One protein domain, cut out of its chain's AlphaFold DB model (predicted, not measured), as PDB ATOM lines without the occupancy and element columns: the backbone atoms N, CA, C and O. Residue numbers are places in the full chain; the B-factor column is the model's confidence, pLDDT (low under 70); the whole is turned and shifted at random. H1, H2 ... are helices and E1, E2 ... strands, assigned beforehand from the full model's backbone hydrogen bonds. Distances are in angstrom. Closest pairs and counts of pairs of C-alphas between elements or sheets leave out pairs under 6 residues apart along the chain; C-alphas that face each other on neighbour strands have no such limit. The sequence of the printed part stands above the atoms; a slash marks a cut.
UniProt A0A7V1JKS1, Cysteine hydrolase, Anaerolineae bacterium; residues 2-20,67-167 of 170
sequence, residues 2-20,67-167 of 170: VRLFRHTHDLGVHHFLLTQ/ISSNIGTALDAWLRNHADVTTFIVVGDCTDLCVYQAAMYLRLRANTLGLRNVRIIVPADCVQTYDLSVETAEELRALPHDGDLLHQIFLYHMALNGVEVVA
ATOM      1  N   VAL A   2     115.670 154.554 134.645       97.38
ATOM      2  CA  VAL A   2     115.789 154.018 133.259       97.38
ATOM      3  C   VAL A   2     116.670 154.880 132.339       97.38
ATOM      4  O   VAL A   2     117.549 154.370 131.646       97.38
ATOM      5  N   ARG A   3     116.484 156.211 132.369       97.19
ATOM      6  CA  ARG A   3     117.331 157.177 131.641       97.19
ATOM      7  C   ARG A   3     118.813 157.011 131.982       97.19
ATOM      8  O   ARG A   3     119.643 156.999 131.083       97.19
ATOM      9  N   LEU A   4     119.126 156.871 133.269       97.25
ATOM     10  CA  LEU A   4     120.496 156.723 133.747       97.25
ATOM     11  C   LEU A   4     121.097 155.387 133.302       97.25
ATOM     12  O   LEU A   4     122.243 155.378 132.885       97.25
ATOM     13  N   PHE A   5     120.329 154.293 133.314       97.81
ATOM     14  CA  PHE A   5     120.791 152.996 132.802       97.81
ATOM     15  C   PHE A   5     121.184 153.070 131.325       97.81
ATOM     16  O   PHE A   5     122.239 152.574 130.943       97.81
ATOM     17  N   ARG A   6     120.351 153.714 130.495       97.56
ATOM     18  CA  ARG A   6     120.662 153.937 129.073       97.56
ATOM     19  C   ARG A   6     121.926 154.773 128.911       97.56
ATOM     20  O   ARG A   6     122.829 154.390 128.182       97.56
ATOM     21  N   HIS A   7     122.000 155.881 129.639       96.62
ATOM     22  CA  HIS A   7     123.121 156.804 129.548       96.62
ATOM     23  C   HIS A   7     124.452 156.180 129.981       96.62
ATOM     24  O   HIS A   7     125.450 156.284 129.275       96.62
ATOM     25  N   THR A   8     124.480 155.468 131.111       96.75
ATOM     26  CA  THR A   8     125.703 154.793 131.565       96.75
ATOM     27  C   THR A   8     126.103 153.658 130.630       96.75
ATOM     28  O   THR A   8     127.295 153.483 130.378       96.75
ATOM     29  N   HIS A   9     125.136 152.926 130.069       97.75
ATOM     30  CA  HIS A   9     125.403 151.935 129.030       97.75
ATOM     31  C   HIS A   9     126.058 152.567 127.792       97.75
ATOM     32  O   HIS A   9     127.078 152.065 127.318       97.75
ATOM     33  N   ASP A  10     125.535 153.696 127.303       97.00
ATOM     34  CA  ASP A  10     126.090 154.422 126.149       97.00
ATOM     35  C   ASP A  10     127.517 154.943 126.413       97.00
ATOM     36  O   ASP A  10     128.320 155.078 125.486       97.00
ATOM     37  N   LEU A  11     127.867 155.170 127.684       96.56
ATOM     38  CA  LEU A  11     129.217 155.510 128.146       96.56
ATOM     39  C   LEU A  11     130.125 154.288 128.404       96.56
ATOM     40  O   LEU A  11     131.274 154.459 128.815       96.56
ATOM     41  N   GLY A  12     129.646 153.067 128.150       96.50
ATOM     42  CA  GLY A  12     130.425 151.828 128.256       96.50
ATOM     43  C   GLY A  12     130.337 151.108 129.605       96.50
ATOM     44  O   GLY A  12     131.182 150.264 129.904       96.50
ATOM     45  N   VAL A  13     129.342 151.416 130.445       96.44
ATOM     46  CA  VAL A  13     129.050 150.598 131.633       96.44
ATOM     47  C   VAL A  13     128.378 149.297 131.198       96.44
ATOM     48  O   VAL A  13     127.350 149.306 130.527       96.44
ATOM     49  N   HIS A  14     128.945 148.165 131.622       94.62
ATOM     50  CA  HIS A  14     128.446 146.827 131.275       94.62
ATOM     51  C   HIS A  14     128.055 145.973 132.488       94.62
ATOM     52  O   HIS A  14     127.627 144.834 132.327       94.62
ATOM     53  N   HIS A  15     128.185 146.513 133.701       98.25
ATOM     54  CA  HIS A  15     127.783 145.838 134.930       98.25
ATOM     55  C   HIS A  15     126.555 146.524 135.523       98.25
ATOM     56  O   HIS A  15     126.652 147.624 136.061       98.25
ATOM     57  N   PHE A  16     125.416 145.841 135.445       98.56
ATOM     58  CA  PHE A  16     124.153 146.269 136.039       98.56
ATOM     59  C   PHE A  16     123.723 145.213 137.049       98.56
ATOM     60  O   PHE A  16     123.506 144.060 136.685       98.56
ATOM     61  N   LEU A  17     123.652 145.589 138.322       98.62
ATOM     62  CA  LEU A  17     123.258 144.692 139.402       98.62
ATOM     63  C   LEU A  17     121.879 145.113 139.893       98.62
ATOM     64  O   LEU A  17     121.693 146.268 140.270       98.62
ATOM     65  N   LEU A  18     120.940 144.174 139.917       98.44
ATOM     66  CA  LEU A  18     119.585 144.396 140.408       98.44
ATOM     67  C   LEU A  18     119.397 143.615 141.704       98.44
ATOM     68  O   LEU A  18     119.163 142.409 141.685       98.44
ATOM     69  N   THR A  19     119.547 144.285 142.844       97.75
ATOM     70  CA  THR A  19     119.320 143.682 144.162       97.75
ATOM     71  C   THR A  19     117.832 143.730 144.494       97.75
ATOM     72  O   THR A  19     117.357 144.701 145.082       97.75
ATOM     73  N   GLN A  20     117.103 142.706 144.062       97.25
ATOM     74  CA  GLN A  20     115.641 142.652 144.077       97.25
ATOM     75  C   GLN A  20     115.112 141.958 145.325       97.25
ATOM     76  O   GLN A  20     115.573 140.862 145.650       97.25
ATOM     77  N   ILE A  67     115.827 143.837 153.521       96.81
ATOM     78  CA  ILE A  67     116.359 145.148 153.113       96.81
ATOM     79  C   ILE A  67     117.889 145.185 152.888       96.81
ATOM     80  O   ILE A  67     118.410 146.131 152.295       96.81
ATOM     81  N   SER A  68     118.650 144.180 153.343       97.44
ATOM     82  CA  SER A  68     120.096 144.106 153.103       97.44
ATOM     83  C   SER A  68     120.415 143.581 151.704       97.44
ATOM     84  O   SER A  68     120.070 142.460 151.343       97.44
ATOM     85  N   SER A  69     121.203 144.348 150.953       95.44
ATOM     86  CA  SER A  69     121.701 143.920 149.641       95.44
ATOM     87  C   SER A  69     122.854 142.908 149.709       95.44
ATOM     88  O   SER A  69     123.221 142.335 148.686       95.44
ATOM     89  N   ASN A  70     123.448 142.673 150.886       96.12
ATOM     90  CA  ASN A  70     124.675 141.878 151.034       96.12
ATOM     91  C   ASN A  70     124.540 140.641 151.933       96.12
ATOM     92  O   ASN A  70     125.291 139.681 151.760       96.12
ATOM     93  N   ILE A  71     123.647 140.651 152.924       97.75
ATOM     94  CA  ILE A  71     123.508 139.533 153.861       97.75
ATOM     95  C   ILE A  71     122.719 138.412 153.186       97.75
ATOM     96  O   ILE A  71     121.563 138.590 152.820       97.75
ATOM     97  N   GLY A  72     123.346 137.243 153.037       96.25
ATOM     98  CA  GLY A  72     122.704 136.079 152.419       96.25
ATOM     99  C   GLY A  72     122.472 136.217 150.910       96.25
ATOM    100  O   GLY A  72     121.695 135.447 150.357       96.25
ATOM    101  N   THR A  73     123.142 137.164 150.246       98.06
ATOM    102  CA  THR A  73     123.024 137.404 148.801       98.06
ATOM    103  C   THR A  73     124.325 137.067 148.063       98.06
ATOM    104  O   THR A  73     125.378 136.840 148.665       98.06
ATOM    105  N   ALA A  74     124.280 137.077 146.728       98.06
ATOM    106  CA  ALA A  74     125.455 136.883 145.877       98.06
ATOM    107  C   ALA A  74     126.346 138.140 145.728       98.06
ATOM    108  O   ALA A  74     127.383 138.066 145.065       98.06
ATOM    109  N   LEU A  75     125.983 139.278 146.340       98.25
ATOM    110  CA  LEU A  75     126.662 140.560 146.113       98.25
ATOM    111  C   LEU A  75     128.143 140.531 146.514       98.25
ATOM    112  O   LEU A  75     128.990 140.955 145.733       98.25
ATOM    113  N   ASP A  76     128.495 139.995 147.690       96.81
ATOM    114  CA  ASP A  76     129.907 139.942 148.110       96.81
ATOM    115  C   ASP A  76     130.756 139.076 147.166       96.81
ATOM    116  O   ASP A  76     131.870 139.452 146.795       96.81
ATOM    117  N   ALA A  77     130.215 137.933 146.734       97.94
ATOM    118  CA  ALA A  77     130.889 137.060 145.782       97.94
ATOM    119  C   ALA A  77     131.100 137.768 144.436       97.94
ATOM    120  O   ALA A  77     132.199 137.708 143.882       97.94
ATOM    121  N   TRP A  78     130.089 138.495 143.950       98.50
ATOM    122  CA  TRP A  78     130.200 139.302 142.738       98.50
ATOM    123  C   TRP A  78     131.299 140.364 142.872       98.50
ATOM    124  O   TRP A  78     132.179 140.434 142.015       98.50
ATOM    125  N   LEU A  79     131.323 141.113 143.981       97.94
ATOM    126  CA  LEU A  79     132.324 142.155 144.252       97.94
ATOM    127  C   LEU A  79     133.752 141.603 144.361       97.94
ATOM    128  O   LEU A  79     134.711 142.300 144.040       97.94
ATOM    129  N   ARG A  80     133.925 140.368 144.847       96.75
ATOM    130  CA  ARG A  80     135.240 139.704 144.881       96.75
ATOM    131  C   ARG A  80     135.703 139.269 143.492       96.75
ATOM    132  O   ARG A  80     136.900 139.326 143.224       96.75
ATOM    133  N   ASN A  81     134.776 138.861 142.630       98.12
ATOM    134  CA  ASN A  81     135.079 138.426 141.268       98.12
ATOM    135  C   ASN A  81     135.293 139.594 140.286       98.12
ATOM    136  O   ASN A  81     135.888 139.379 139.238       98.12
ATOM    137  N   HIS A  82     134.864 140.807 140.645       97.69
ATOM    138  CA  HIS A  82     134.998 142.030 139.841       97.69
ATOM    139  C   HIS A  82     135.776 143.104 140.615       97.69
ATOM    140  O   HIS A  82     135.299 144.214 140.845       97.69
ATOM    141  N   ALA A  83     136.970 142.750 141.101       95.44
ATOM    142  CA  ALA A  83     137.783 143.624 141.953       95.44
ATOM    143  C   ALA A  83     138.288 144.899 141.242       95.44
ATOM    144  O   ALA A  83     138.730 145.842 141.900       95.44
ATOM    145  N   ASP A  84     138.237 144.922 139.912       95.62
ATOM    146  CA  ASP A  84     138.523 146.065 139.049       95.62
ATOM    147  C   ASP A  84     137.387 147.104 139.026       95.62
ATOM    148  O   ASP A  84     137.632 148.286 138.759       95.62
ATOM    149  N   VAL A  85     136.161 146.711 139.391       97.56
ATOM    150  CA  VAL A  85     135.028 147.631 139.527       97.56
ATOM    151  C   VAL A  85     135.186 148.442 140.809       97.56
ATOM    152  O   VAL A  85     135.042 147.950 141.928       97.56
ATOM    153  N   THR A  86     135.492 149.727 140.638       97.88
ATOM    154  CA  THR A  86     135.783 150.648 141.746       97.88
ATOM    155  C   THR A  86     134.788 151.795 141.864       97.88
ATOM    156  O   THR A  86     134.812 152.508 142.858       97.88
ATOM    157  N   THR A  87     133.891 151.987 140.900       98.44
ATOM    158  CA  THR A  87     132.862 153.032 140.966       98.44
ATOM    159  C   THR A  87     131.488 152.389 140.919       98.44
ATOM    160  O   THR A  87     131.186 151.644 139.992       98.44
ATOM    161  N   PHE A  88     130.668 152.689 141.920       98.69
ATOM    162  CA  PHE A  88     129.313 152.177 142.063       98.69
ATOM    163  C   PHE A  88     128.331 153.338 142.010       98.69
ATOM    164  O   PHE A  88     128.500 154.313 142.739       98.69
ATOM    165  N   ILE A  89     127.307 153.224 141.171       98.75
ATOM    166  CA  ILE A  89     126.183 154.161 141.122       98.75
ATOM    167  C   ILE A  89     124.986 153.426 141.721       98.75
ATOM    168  O   ILE A  89     124.568 152.403 141.182       98.75
ATOM    169  N   VAL A  90     124.478 153.907 142.854       98.81
ATOM    170  CA  VAL A  90     123.386 153.261 143.597       98.81
ATOM    171  C   VAL A  90     122.109 154.070 143.401       98.81
ATOM    172  O   VAL A  90     122.083 155.269 143.677       98.81
ATOM    173  N   VAL A  91     121.065 153.409 142.905       98.69
ATOM    174  CA  VAL A  91     119.756 153.987 142.565       98.69
ATOM    175  C   VAL A  91     118.630 153.034 142.958       98.69
ATOM    176  O   VAL A  91     118.892 151.860 143.207       98.69
ATOM    177  N   GLY A  92     117.391 153.524 142.970       98.12
ATOM    178  CA  GLY A  92     116.200 152.742 143.310       98.12
ATOM    179  C   GLY A  92     115.557 153.195 144.618       98.12
ATOM    180  O   GLY A  92     115.654 154.359 145.002       98.12
ATOM    181  N   ASP A  93     114.908 152.277 145.313       97.38
ATOM    182  CA  ASP A  93     114.167 152.554 146.537       97.38
ATOM    183  C   ASP A  93     114.366 151.427 147.575       97.38
ATOM    184  O   ASP A  93     114.875 150.351 147.272       97.38
ATOM    185  N   CYS A  94     114.106 151.660 148.861       98.19
ATOM    186  CA  CYS A  94     113.862 152.967 149.476       98.19
ATOM    187  C   CYS A  94     115.173 153.647 149.905       98.19
ATOM    188  O   CYS A  94     116.116 152.972 150.330       98.19
ATOM    189  N   THR A  95     115.224 154.982 149.820       98.81
ATOM    190  CA  THR A  95     116.417 155.803 150.124       98.81
ATOM    191  C   THR A  95     116.993 155.500 151.504       98.81
ATOM    192  O   THR A  95     118.206 155.393 151.642       98.81
ATOM    193  N   ASP A  96     116.132 155.333 152.503       98.62
ATOM    194  CA  ASP A  96     116.449 155.079 153.909       98.62
ATOM    195  C   ASP A  96     116.481 153.587 154.288       98.62
ATOM    196  O   ASP A  96     116.841 153.238 155.413       98.62
ATOM    197  N   LEU A  97     116.168 152.694 153.345       98.25
ATOM    198  CA  LEU A  97     116.182 151.243 153.535       98.25
ATOM    199  C   LEU A  97     117.211 150.596 152.598       98.25
ATOM    200  O   LEU A  97     118.413 150.690 152.843       98.25
ATOM    201  N   CYS A  98     116.771 149.941 151.525       98.38
ATOM    202  CA  CYS A  98     117.614 149.129 150.648       98.38
ATOM    203  C   CYS A  98     118.764 149.919 150.009       98.38
ATOM    204  O   CYS A  98     119.902 149.441 149.997       98.38
ATOM    205  N   VAL A  99     118.495 151.146 149.542       98.81
ATOM    206  CA  VAL A  99     119.513 152.038 148.961       98.81
ATOM    207  C   VAL A  99     120.571 152.379 150.003       98.81
ATOM    208  O   VAL A  99     121.766 152.213 149.749       98.81
ATOM    209  N   TYR A 100     120.137 152.805 151.193       98.81
ATOM    210  CA  TYR A 100     121.034 153.123 152.296       98.81
ATOM    211  C   TYR A 100     121.897 151.919 152.684       98.81
ATOM    212  O   TYR A 100     123.119 152.039 152.770       98.81
ATOM    213  N   GLN A 101     121.285 150.743 152.864       98.50
ATOM    214  CA  GLN A 101     121.996 149.513 153.220       98.50
ATOM    215  C   GLN A 101     123.026 149.124 152.152       98.50
ATOM    216  O   GLN A 101     124.152 148.763 152.495       98.50
ATOM    217  N   ALA A 102     122.689 149.239 150.864       98.75
ATOM    218  CA  ALA A 102     123.608 148.953 149.765       98.75
ATOM    219  C   ALA A 102     124.786 149.941 149.720       98.75
ATOM    220  O   ALA A 102     125.950 149.526 149.723       98.75
ATOM    221  N   ALA A 103     124.499 151.245 149.721       98.88
ATOM    222  CA  ALA A 103     125.514 152.293 149.642       98.88
ATOM    223  C   ALA A 103     126.464 152.251 150.848       98.88
ATOM    224  O   ALA A 103     127.690 152.285 150.690       98.88
ATOM    225  N   MET A 104     125.909 152.103 152.054       98.75
ATOM    226  CA  MET A 104     126.694 151.986 153.277       98.75
ATOM    227  C   MET A 104     127.500 150.697 153.319       98.75
ATOM    228  O   MET A 104     128.671 150.750 153.690       98.75
ATOM    229  N   TYR A 105     126.948 149.555 152.900       98.62
ATOM    230  CA  TYR A 105     127.721 148.317 152.820       98.62
ATOM    231  C   TYR A 105     128.939 148.475 151.903       98.62
ATOM    232  O   TYR A 105     130.055 148.162 152.321       98.62
ATOM    233  N   LEU A 106     128.762 149.015 150.693       98.75
ATOM    234  CA  LEU A 106     129.863 149.249 149.751       98.75
ATOM    235  C   LEU A 106     130.932 150.175 150.352       98.75
ATOM    236  O   LEU A 106     132.130 149.875 150.285       98.75
ATOM    237  N   ARG A 107     130.507 151.268 151.000       98.69
ATOM    238  CA  ARG A 107     131.405 152.232 151.648       98.69
ATOM    239  C   ARG A 107     132.157 151.631 152.834       98.69
ATOM    240  O   ARG A 107     133.379 151.777 152.925       98.69
ATOM    241  N   LEU A 108     131.459 150.938 153.729       98.50
ATOM    242  CA  LEU A 108     132.045 150.300 154.908       98.50
ATOM    243  C   LEU A 108     132.982 149.162 154.507       98.50
ATOM    244  O   LEU A 108     134.096 149.089 155.021       98.50
ATOM    245  N   ARG A 109     132.601 148.343 153.522       98.19
ATOM    246  CA  ARG A 109     133.466 147.304 152.951       98.19
ATOM    247  C   ARG A 109     134.770 147.897 152.427       98.19
ATOM    248  O   ARG A 109     135.843 147.386 152.741       98.19
ATOM    249  N   ALA A 110     134.698 148.978 151.653       98.31
ATOM    250  CA  ALA A 110     135.891 149.649 151.150       98.31
ATOM    251  C   ALA A 110     136.777 150.190 152.287       98.31
ATOM    252  O   ALA A 110     137.999 150.073 152.207       98.31
ATOM    253  N   ASN A 111     136.184 150.704 153.367       98.44
ATOM    254  CA  ASN A 111     136.929 151.153 154.547       98.44
ATOM    255  C   ASN A 111     137.631 149.982 155.252       98.44
ATOM    256  O   ASN A 111     138.829 150.057 155.515       98.44
ATOM    257  N   THR A 112     136.913 148.884 155.504       98.12
ATOM    258  CA  THR A 112     137.449 147.677 156.153       98.12
ATOM    259  C   THR A 112     138.588 147.045 155.356       98.12
ATOM    260  O   THR A 112     139.566 146.588 155.940       98.12
ATOM    261  N   LEU A 113     138.484 147.032 154.025       97.62
ATOM    262  CA  LEU A 113     139.479 146.428 153.136       97.62
ATOM    263  C   LEU A 113     140.589 147.403 152.700       97.62
ATOM    264  O   LEU A 113     141.488 147.011 151.960       97.62
ATOM    265  N   GLY A 114     140.539 148.669 153.124       97.69
ATOM    266  CA  GLY A 114     141.524 149.684 152.738       97.69
ATOM    267  C   GLY A 114     141.499 150.060 151.248       97.69
ATOM    268  O   GLY A 114     142.518 150.493 150.706       97.69
ATOM    269  N   LEU A 115     140.355 149.906 150.573       97.19
ATOM    270  CA  LEU A 115     140.187 150.183 149.143       97.19
ATOM    271  C   LEU A 115     140.015 151.690 148.899       97.19
ATOM    272  O   LEU A 115     138.910 152.233 148.938       97.19
ATOM    273  N   ARG A 116     141.130 152.378 148.643       94.44
ATOM    274  CA  ARG A 116     141.178 153.850 148.547       94.44
ATOM    275  C   ARG A 116     140.505 154.437 147.307       94.44
ATOM    276  O   ARG A 116     140.082 155.583 147.355       94.44
ATOM    277  N   ASN A 117     140.401 153.664 146.230       95.50
ATOM    278  CA  ASN A 117     139.878 154.142 144.946       95.50
ATOM    279  C   ASN A 117     138.390 153.823 144.749       95.50
ATOM    280  O   ASN A 117     137.862 154.068 143.670       95.50
ATOM    281  N   VAL A 118     137.720 153.256 145.762       98.31
ATOM    282  CA  VAL A 118     136.302 152.903 145.654       98.31
ATOM    283  C   VAL A 118     135.418 154.128 145.880       98.31
ATOM    284  O   VAL A 118     135.445 154.730 146.960       98.31
ATOM    285  N   ARG A 119     134.610 154.445 144.867       98.62
ATOM    286  CA  ARG A 119     133.616 155.520 144.826       98.62
ATOM    287  C   ARG A 119     132.212 154.935 144.867       98.62
ATOM    288  O   ARG A 119     131.924 153.961 144.175       98.62
ATOM    289  N   ILE A 120     131.347 155.534 145.674       98.88
ATOM    290  CA  ILE A 120     129.928 155.187 145.759       98.88
ATOM    291  C   ILE A 120     129.182 156.482 145.496       98.88
ATOM    292  O   ILE A 120     129.363 157.431 146.249       98.88
ATOM    293  N   ILE A 121     128.400 156.522 144.426       98.81
ATOM    294  CA  ILE A 121     127.682 157.701 143.956       98.81
ATOM    295  C   ILE A 121     126.188 157.428 144.095       98.81
ATOM    296  O   ILE A 121     125.705 156.391 143.641       98.81
ATOM    297  N   VAL A 122     125.464 158.362 144.704       98.88
ATOM    298  CA  VAL A 122     124.005 158.309 144.846       98.88
ATOM    299  C   VAL A 122     123.416 159.576 144.221       98.88
ATOM    300  O   VAL A 122     123.514 160.651 144.820       98.88
ATOM    301  N   PRO A 123     122.838 159.491 143.010       98.69
ATOM    302  CA  PRO A 123     122.061 160.582 142.442       98.69
ATOM    303  C   PRO A 123     120.705 160.683 143.144       98.69
ATOM    304  O   PRO A 123     119.891 159.763 143.064       98.69
ATOM    305  N   ALA A 124     120.472 161.805 143.826       98.50
ATOM    306  CA  ALA A 124     119.265 162.064 144.607       98.50
ATOM    307  C   ALA A 124     117.987 162.003 143.752       98.50
ATOM    308  O   ALA A 124     116.971 161.514 144.223       98.50
ATOM    309  N   ASP A 125     118.045 162.406 142.475       98.00
ATOM    310  CA  ASP A 125     116.920 162.307 141.527       98.00
ATOM    311  C   ASP A 125     116.624 160.876 141.033       98.00
ATOM    312  O   ASP A 125     115.685 160.652 140.265       98.00
ATOM    313  N   CYS A 126     117.437 159.900 141.435       98.56
ATOM    314  CA  CYS A 126     117.294 158.493 141.072       98.56
ATOM    315  C   CYS A 126     117.136 157.575 142.288       98.56
ATOM    316  O   CYS A 126     117.185 156.354 142.122       98.56
ATOM    317  N   VAL A 127     116.932 158.142 143.475       98.75
ATOM    318  CA  VAL A 127     116.514 157.400 144.663       98.75
ATOM    319  C   VAL A 127     115.254 158.020 145.238       98.75
ATOM    320  O   VAL A 127     115.038 159.219 145.102       98.75
ATOM    321  N   GLN A 128     114.401 157.211 145.851       98.56
ATOM    322  CA  GLN A 128     113.210 157.721 146.527       98.56
ATOM    323  C   GLN A 128     112.843 156.833 147.715       98.56
ATOM    324  O   GLN A 128     113.371 155.729 147.835       98.56
ATOM    325  N   THR A 129     112.034 157.325 148.645       98.44
ATOM    326  CA  THR A 129     111.397 156.513 149.690       98.44
ATOM    327  C   THR A 129     109.883 156.733 149.692       98.44
ATOM    328  O   THR A 129     109.389 157.634 149.012       98.44
ATOM    329  N   TYR A 130     109.145 155.868 150.384       97.19
ATOM    330  CA  TYR A 130     107.697 156.001 150.511       97.19
ATOM    331  C   TYR A 130     107.331 157.087 151.527       97.19
ATOM    332  O   TYR A 130     108.190 157.619 152.221       97.19
ATOM    333  N   ASP A 131     106.046 157.420 151.588       97.88
ATOM    334  CA  ASP A 131     105.469 158.266 152.625       97.88
ATOM    335  C   ASP A 131     104.282 157.523 153.245       97.88
ATOM    336  O   ASP A 131     103.483 156.894 152.542       97.88
ATOM    337  N   LEU A 132     104.193 157.562 154.568       97.38
ATOM    338  CA  LEU A 132     103.094 157.020 155.344       97.38
ATOM    339  C   LEU A 132     102.691 158.033 156.413       97.38
ATOM    340  O   LEU A 132     103.312 158.131 157.476       97.38
ATOM    341  N   SER A 133     101.608 158.756 156.130       98.00
ATOM    342  CA  SER A 133     101.045 159.744 157.048       98.00
ATOM    343  C   SER A 133     100.723 159.150 158.426       98.00
ATOM    344  O   SER A 133     100.453 157.956 158.565       98.00
ATOM    345  N   VAL A 134     100.685 160.005 159.451       98.12
ATOM    346  CA  VAL A 134     100.293 159.608 160.816       98.12
ATOM    347  C   VAL A 134      98.900 158.977 160.847       98.12
ATOM    348  O   VAL A 134      98.733 157.931 161.462       98.12
ATOM    349  N   GLU A 135      97.931 159.565 160.142       98.12
ATOM    350  CA  GLU A 135      96.555 159.056 160.075       98.12
ATOM    351  C   GLU A 135      96.516 157.639 159.485       98.12
ATOM    352  O   GLU A 135      95.986 156.717 160.102       98.12
ATOM    353  N   THR A 136      97.168 157.426 158.338       96.88
ATOM    354  CA  THR A 136      97.229 156.100 157.702       96.88
ATOM    355  C   THR A 136      98.003 155.093 158.556       96.88
ATOM    356  O   THR A 136      97.612 153.930 158.659       96.88
ATOM    357  N   ALA A 137      99.095 155.513 159.200       96.38
ATOM    358  CA  ALA A 137      99.868 154.646 160.082       96.38
ATOM    359  C   ALA A 137      99.041 154.166 161.287       96.38
ATOM    360  O   ALA A 137      99.131 152.994 161.656       96.38
ATOM    361  N   GLU A 138      98.198 155.025 161.866       97.00
ATOM    362  CA  GLU A 138      97.282 154.653 162.950       97.00
ATOM    363  C   GLU A 138      96.249 153.608 162.501       97.00
ATOM    364  O   GLU A 138      96.037 152.614 163.205       97.00
ATOM    365  N   GLU A 139      95.658 153.778 161.313       96.56
ATOM    366  CA  GLU A 139      94.707 152.816 160.732       96.56
ATOM    367  C   GLU A 139      95.341 151.438 160.512       96.56
ATOM    368  O   GLU A 139      94.747 150.404 160.840       96.56
ATOM    369  N   LEU A 140      96.573 151.423 160.000       93.00
ATOM    370  CA  LEU A 140      97.327 150.206 159.699       93.00
ATOM    371  C   LEU A 140      98.048 149.615 160.920       93.00
ATOM    372  O   LEU A 140      98.595 148.516 160.827       93.00
ATOM    373  N   ARG A 141      98.044 150.312 162.065       92.75
ATOM    374  CA  ARG A 141      98.852 149.985 163.257       92.75
ATOM    375  C   ARG A 141     100.347 149.856 162.937       92.75
ATOM    376  O   ARG A 141     101.031 148.981 163.468       92.75
ATOM    377  N   ALA A 142     100.828 150.734 162.066       93.12
ATOM    378  CA  ALA A 142     102.217 150.860 161.654       93.12
ATOM    379  C   ALA A 142     102.874 152.089 162.308       93.12
ATOM    380  O   ALA A 142     102.246 152.825 163.072       93.12
ATOM    381  N   LEU A 143     104.155 152.312 162.016       94.81
ATOM    382  CA  LEU A 143     104.837 153.559 162.359       94.81
ATOM    383  C   LEU A 143     104.729 154.538 161.184       94.81
ATOM    384  O   LEU A 143     104.939 154.106 160.052       94.81
ATOM    385  N   PRO A 144     104.437 155.830 161.424       96.88
ATOM    386  CA  PRO A 144     104.454 156.827 160.364       96.88
ATOM    387  C   PRO A 144     105.858 156.993 159.788       96.88
ATOM    388  O   PRO A 144     106.863 156.803 160.479       96.88
ATOM    389  N   HIS A 145     105.905 157.386 158.524       98.00
ATOM    390  CA  HIS A 145     107.124 157.522 157.744       98.00
ATOM    391  C   HIS A 145     107.002 158.789 156.895       98.00
ATOM    392  O   HIS A 145     106.202 158.835 155.972       98.00
ATOM    393  N   ASP A 146     107.720 159.845 157.274       98.38
ATOM    394  CA  ASP A 146     107.715 161.112 156.535       98.38
ATOM    395  C   ASP A 146     108.765 161.027 155.425       98.38
ATOM    396  O   ASP A 146     109.974 161.056 155.696       98.38
ATOM    397  N   GLY A 147     108.294 160.862 154.189       98.38
ATOM    398  CA  GLY A 147     109.153 160.562 153.049       98.38
ATOM    399  C   GLY A 147     110.121 161.698 152.731       98.38
ATOM    400  O   GLY A 147     111.309 161.455 152.506       98.38
ATOM    401  N   ASP A 148     109.653 162.947 152.800       98.12
ATOM    402  CA  ASP A 148     110.470 164.135 152.536       98.12
ATOM    403  C   ASP A 148     111.586 164.282 153.580       98.12
ATOM    404  O   ASP A 148     112.755 164.496 153.237       98.12
ATOM    405  N   LEU A 149     111.255 164.130 154.865       98.50
ATOM    406  CA  LEU A 149     112.221 164.222 155.952       98.50
ATOM    407  C   LEU A 149     113.249 163.086 155.889       98.50
ATOM    408  O   LEU A 149     114.458 163.336 155.964       98.50
ATOM    409  N   LEU A 150     112.787 161.839 155.773       98.69
ATOM    410  CA  LEU A 150     113.653 160.661 155.833       98.69
ATOM    411  C   LEU A 150     114.546 160.555 154.599       98.69
ATOM    412  O   LEU A 150     115.736 160.269 154.748       98.69
ATOM    413  N   HIS A 151     114.039 160.889 153.411       98.81
ATOM    414  CA  HIS A 151     114.858 160.977 152.206       98.81
ATOM    415  C   HIS A 151     116.047 161.930 152.412       98.81
ATOM    416  O   HIS A 151     117.199 161.537 152.220       98.81
ATOM    417  N   GLN A 152     115.802 163.153 152.898       98.62
ATOM    418  CA  GLN A 152     116.868 164.140 153.114       98.62
ATOM    419  C   GLN A 152     117.853 163.723 154.215       98.62
ATOM    420  O   GLN A 152     119.068 163.860 154.043       98.62
ATOM    421  N   ILE A 153     117.361 163.180 155.334       98.81
ATOM    422  CA  ILE A 153     118.216 162.712 156.434       98.81
ATOM    423  C   ILE A 153     119.144 161.590 155.967       98.81
ATOM    424  O   ILE A 153     120.333 161.602 156.296       98.81
ATOM    425  N   PHE A 154     118.635 160.626 155.203       98.81
ATOM    426  CA  PHE A 154     119.434 159.477 154.785       98.81
ATOM    427  C   PHE A 154     120.377 159.798 153.625       98.81
ATOM    428  O   PHE A 154     121.505 159.297 153.625       98.81
ATOM    429  N   LEU A 155     120.009 160.709 152.716       98.88
ATOM    430  CA  LEU A 155     120.964 161.312 151.782       98.88
ATOM    431  C   LEU A 155     122.111 161.999 152.538       98.88
ATOM    432  O   LEU A 155     123.283 161.718 152.279       98.88
ATOM    433  N   TYR A 156     121.793 162.832 153.533       98.81
ATOM    434  CA  TYR A 156     122.804 163.455 154.387       98.81
ATOM    435  C   TYR A 156     123.676 162.409 155.098       98.81
ATOM    436  O   TYR A 156     124.899 162.544 155.124       98.81
ATOM    437  N   HIS A 157     123.083 161.348 155.647       98.75
ATOM    438  CA  HIS A 157     123.829 160.325 156.373       98.75
ATOM    439  C   HIS A 157     124.779 159.535 155.459       98.75
ATOM    440  O   HIS A 157     125.911 159.239 155.852       98.75
ATOM    441  N   MET A 158     124.366 159.227 154.227       98.88
ATOM    442  CA  MET A 158     125.256 158.644 153.218       98.88
ATOM    443  C   MET A 158     126.424 159.588 152.910       98.88
ATOM    444  O   MET A 158     127.585 159.170 152.982       98.88
ATOM    445  N   ALA A 159     126.140 160.870 152.662       98.88
ATOM    446  CA  ALA A 159     127.165 161.883 152.412       98.88
ATOM    447  C   ALA A 159     128.158 162.013 153.581       98.88
ATOM    448  O   ALA A 159     129.373 162.009 153.375       98.88
ATOM    449  N   LEU A 160     127.651 162.033 154.817       98.75
ATOM    450  CA  LEU A 160     128.445 162.078 156.048       98.75
ATOM    451  C   LEU A 160     129.451 160.920 156.140       98.75
ATOM    452  O   LEU A 160     130.542 161.088 156.681       98.75
ATOM    453  N   ASN A 161     129.105 159.752 155.594       98.62
ATOM    454  CA  ASN A 161     129.949 158.559 155.606       98.62
ATOM    455  C   ASN A 161     130.852 158.424 154.365       98.62
ATOM    456  O   ASN A 161     131.527 157.404 154.204       98.62
ATOM    457  N   GLY A 162     130.910 159.445 153.505       98.31
ATOM    458  CA  GLY A 162     131.784 159.474 152.331       98.31
ATOM    459  C   GLY A 162     131.207 158.786 151.092       98.31
ATOM    460  O   GLY A 162     131.972 158.343 150.235       98.31
ATOM    461  N   VAL A 163     129.881 158.661 151.005       98.88
ATOM    462  CA  VAL A 163     129.171 158.415 149.739       98.88
ATOM    463  C   VAL A 163     129.031 159.756 149.007       98.88
ATOM    464  O   VAL A 163     128.698 160.774 149.605       98.88
ATOM    465  N   GLU A 164     129.291 159.777 147.707       98.81
ATOM    466  CA  GLU A 164     129.137 160.948 146.847       98.81
ATOM    467  C   GLU A 164     127.659 161.136 146.484       98.81
ATOM    468  O   GLU A 164     127.162 160.577 145.506       98.81
ATOM    469  N   VAL A 165     126.937 161.915 147.288       98.81
ATOM    470  CA  VAL A 165     125.553 162.295 146.982       98.81
ATOM    471  C   VAL A 165     125.549 163.494 146.040       98.81
ATOM    472  O   VAL A 165     126.123 164.539 146.352       98.81
ATOM    473  N   VAL A 166     124.897 163.346 144.889       98.62
ATOM    474  CA  VAL A 166     124.786 164.383 143.853       98.62
ATOM    475  C   VAL A 166     123.321 164.654 143.536       98.62
ATOM    476  O   VAL A 166     122.478 163.781 143.711       98.62
ATOM    477  N   ALA A 167     122.998 165.858 143.062       97.75
ATOM    478  CA  ALA A 167     121.617 166.196 142.710       97.75
ATOM    479  C   ALA A 167     121.106 165.371 141.516       97.75
ATOM    480  O   ALA A 167     119.977 164.898 141.529       97.75
TER     481      ALA A 167
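This is residues 2 to 20 and 67 to 167 of the 170 residues of the protein "Cysteine hydrolase" of Anaerolineae bacterium (UniProt A0A7V1JKS1). A small three-strand parallel sheet, E2, E3 and E4, has two long helices, H3 and H5, side by side over one face, and an arm with H4 at its tip reaches far out from this body. H1 lies off the other side of the sheet, while E1 and H2 lie beyond its E2 edge. The printed part has 120 residues, with five named helices and four named strands in the order H1 E1 H2 E2 H3 E3 H4 H5 E4; the class is mixed, helices and strands. By its radius of gyration of the C-alphas, 15.6 A, the whole is compact, yet its outline is elongated, spanning 49 by 32 by 26 A.

Find C-alpha 2 at (115.789, 154.018, 133.259); from there H1 runs to residue 10, 12.5 A. E1 follows at residues 16 to 20, 12.3 A. Past the cut come H2, residues 75 to 81, 9.9 A, and E2, residues 87 to 89, 6.8 A. Look next at C-alpha 98, (117.614, 149.129, 150.648), where H3 begins; it runs 20.6 A to residue 112. E3 is residues 119 to 123, 12.8 A, and H4 residues 134 to 140, 9.9 A. H5 covers residues 147 to 160, 19.6 A, and E4 residues 164 to 166, 6.3 A, ending at C-alpha 166, (124.786, 164.383, 143.853).

Begin with the sheet, in the order E2, E3, E4. E2 and E3 are parallel at 19 degrees, with N 121 and O 88 2.8 A apart, within hydrogen-bond range. E3 and E4 are parallel at 22 degrees, with N 164 and O 120 2.8 A apart, also within range. H3 and H5 are on the same face, two layers, helices over one face of a sheet. H3 lies over E3 at a height over the sheet of 9.7 A, and H5 over E4 at 10.9 A. E2, H3, E3 and E3, H4 H5, E4 are strand-helix-strand units, parallel neighbour strands with helices between, both with right-handed crossovers. H3 and H5 touch at a shallow tilt of 10 degrees, the same way, closest at the C-alphas of Met 104 and Met 158, 6.8 A. H2 and H3 are near each other, with 6 pairs of C-alphas within 10 A. H1 is only just not on the sheet, with 4 pairs within 10 A. E1 pairs with no named strand, and H4 is apart from H3 and H5. In H1, H2, H3, H4 and H5 every O i to N i+4 pair is within hydrogen-bond range.

The farthest C-alphas, of Asp 84 and Glu 139, are 49.4 A apart. Residues 21 to 66 are not printed, and C-alphas 20 and 67 stand 9.4 A apart across the cut. Of the links printed whole, none is long. No printed residue is under 70; the mean pLDDT of the printed part is 97.8.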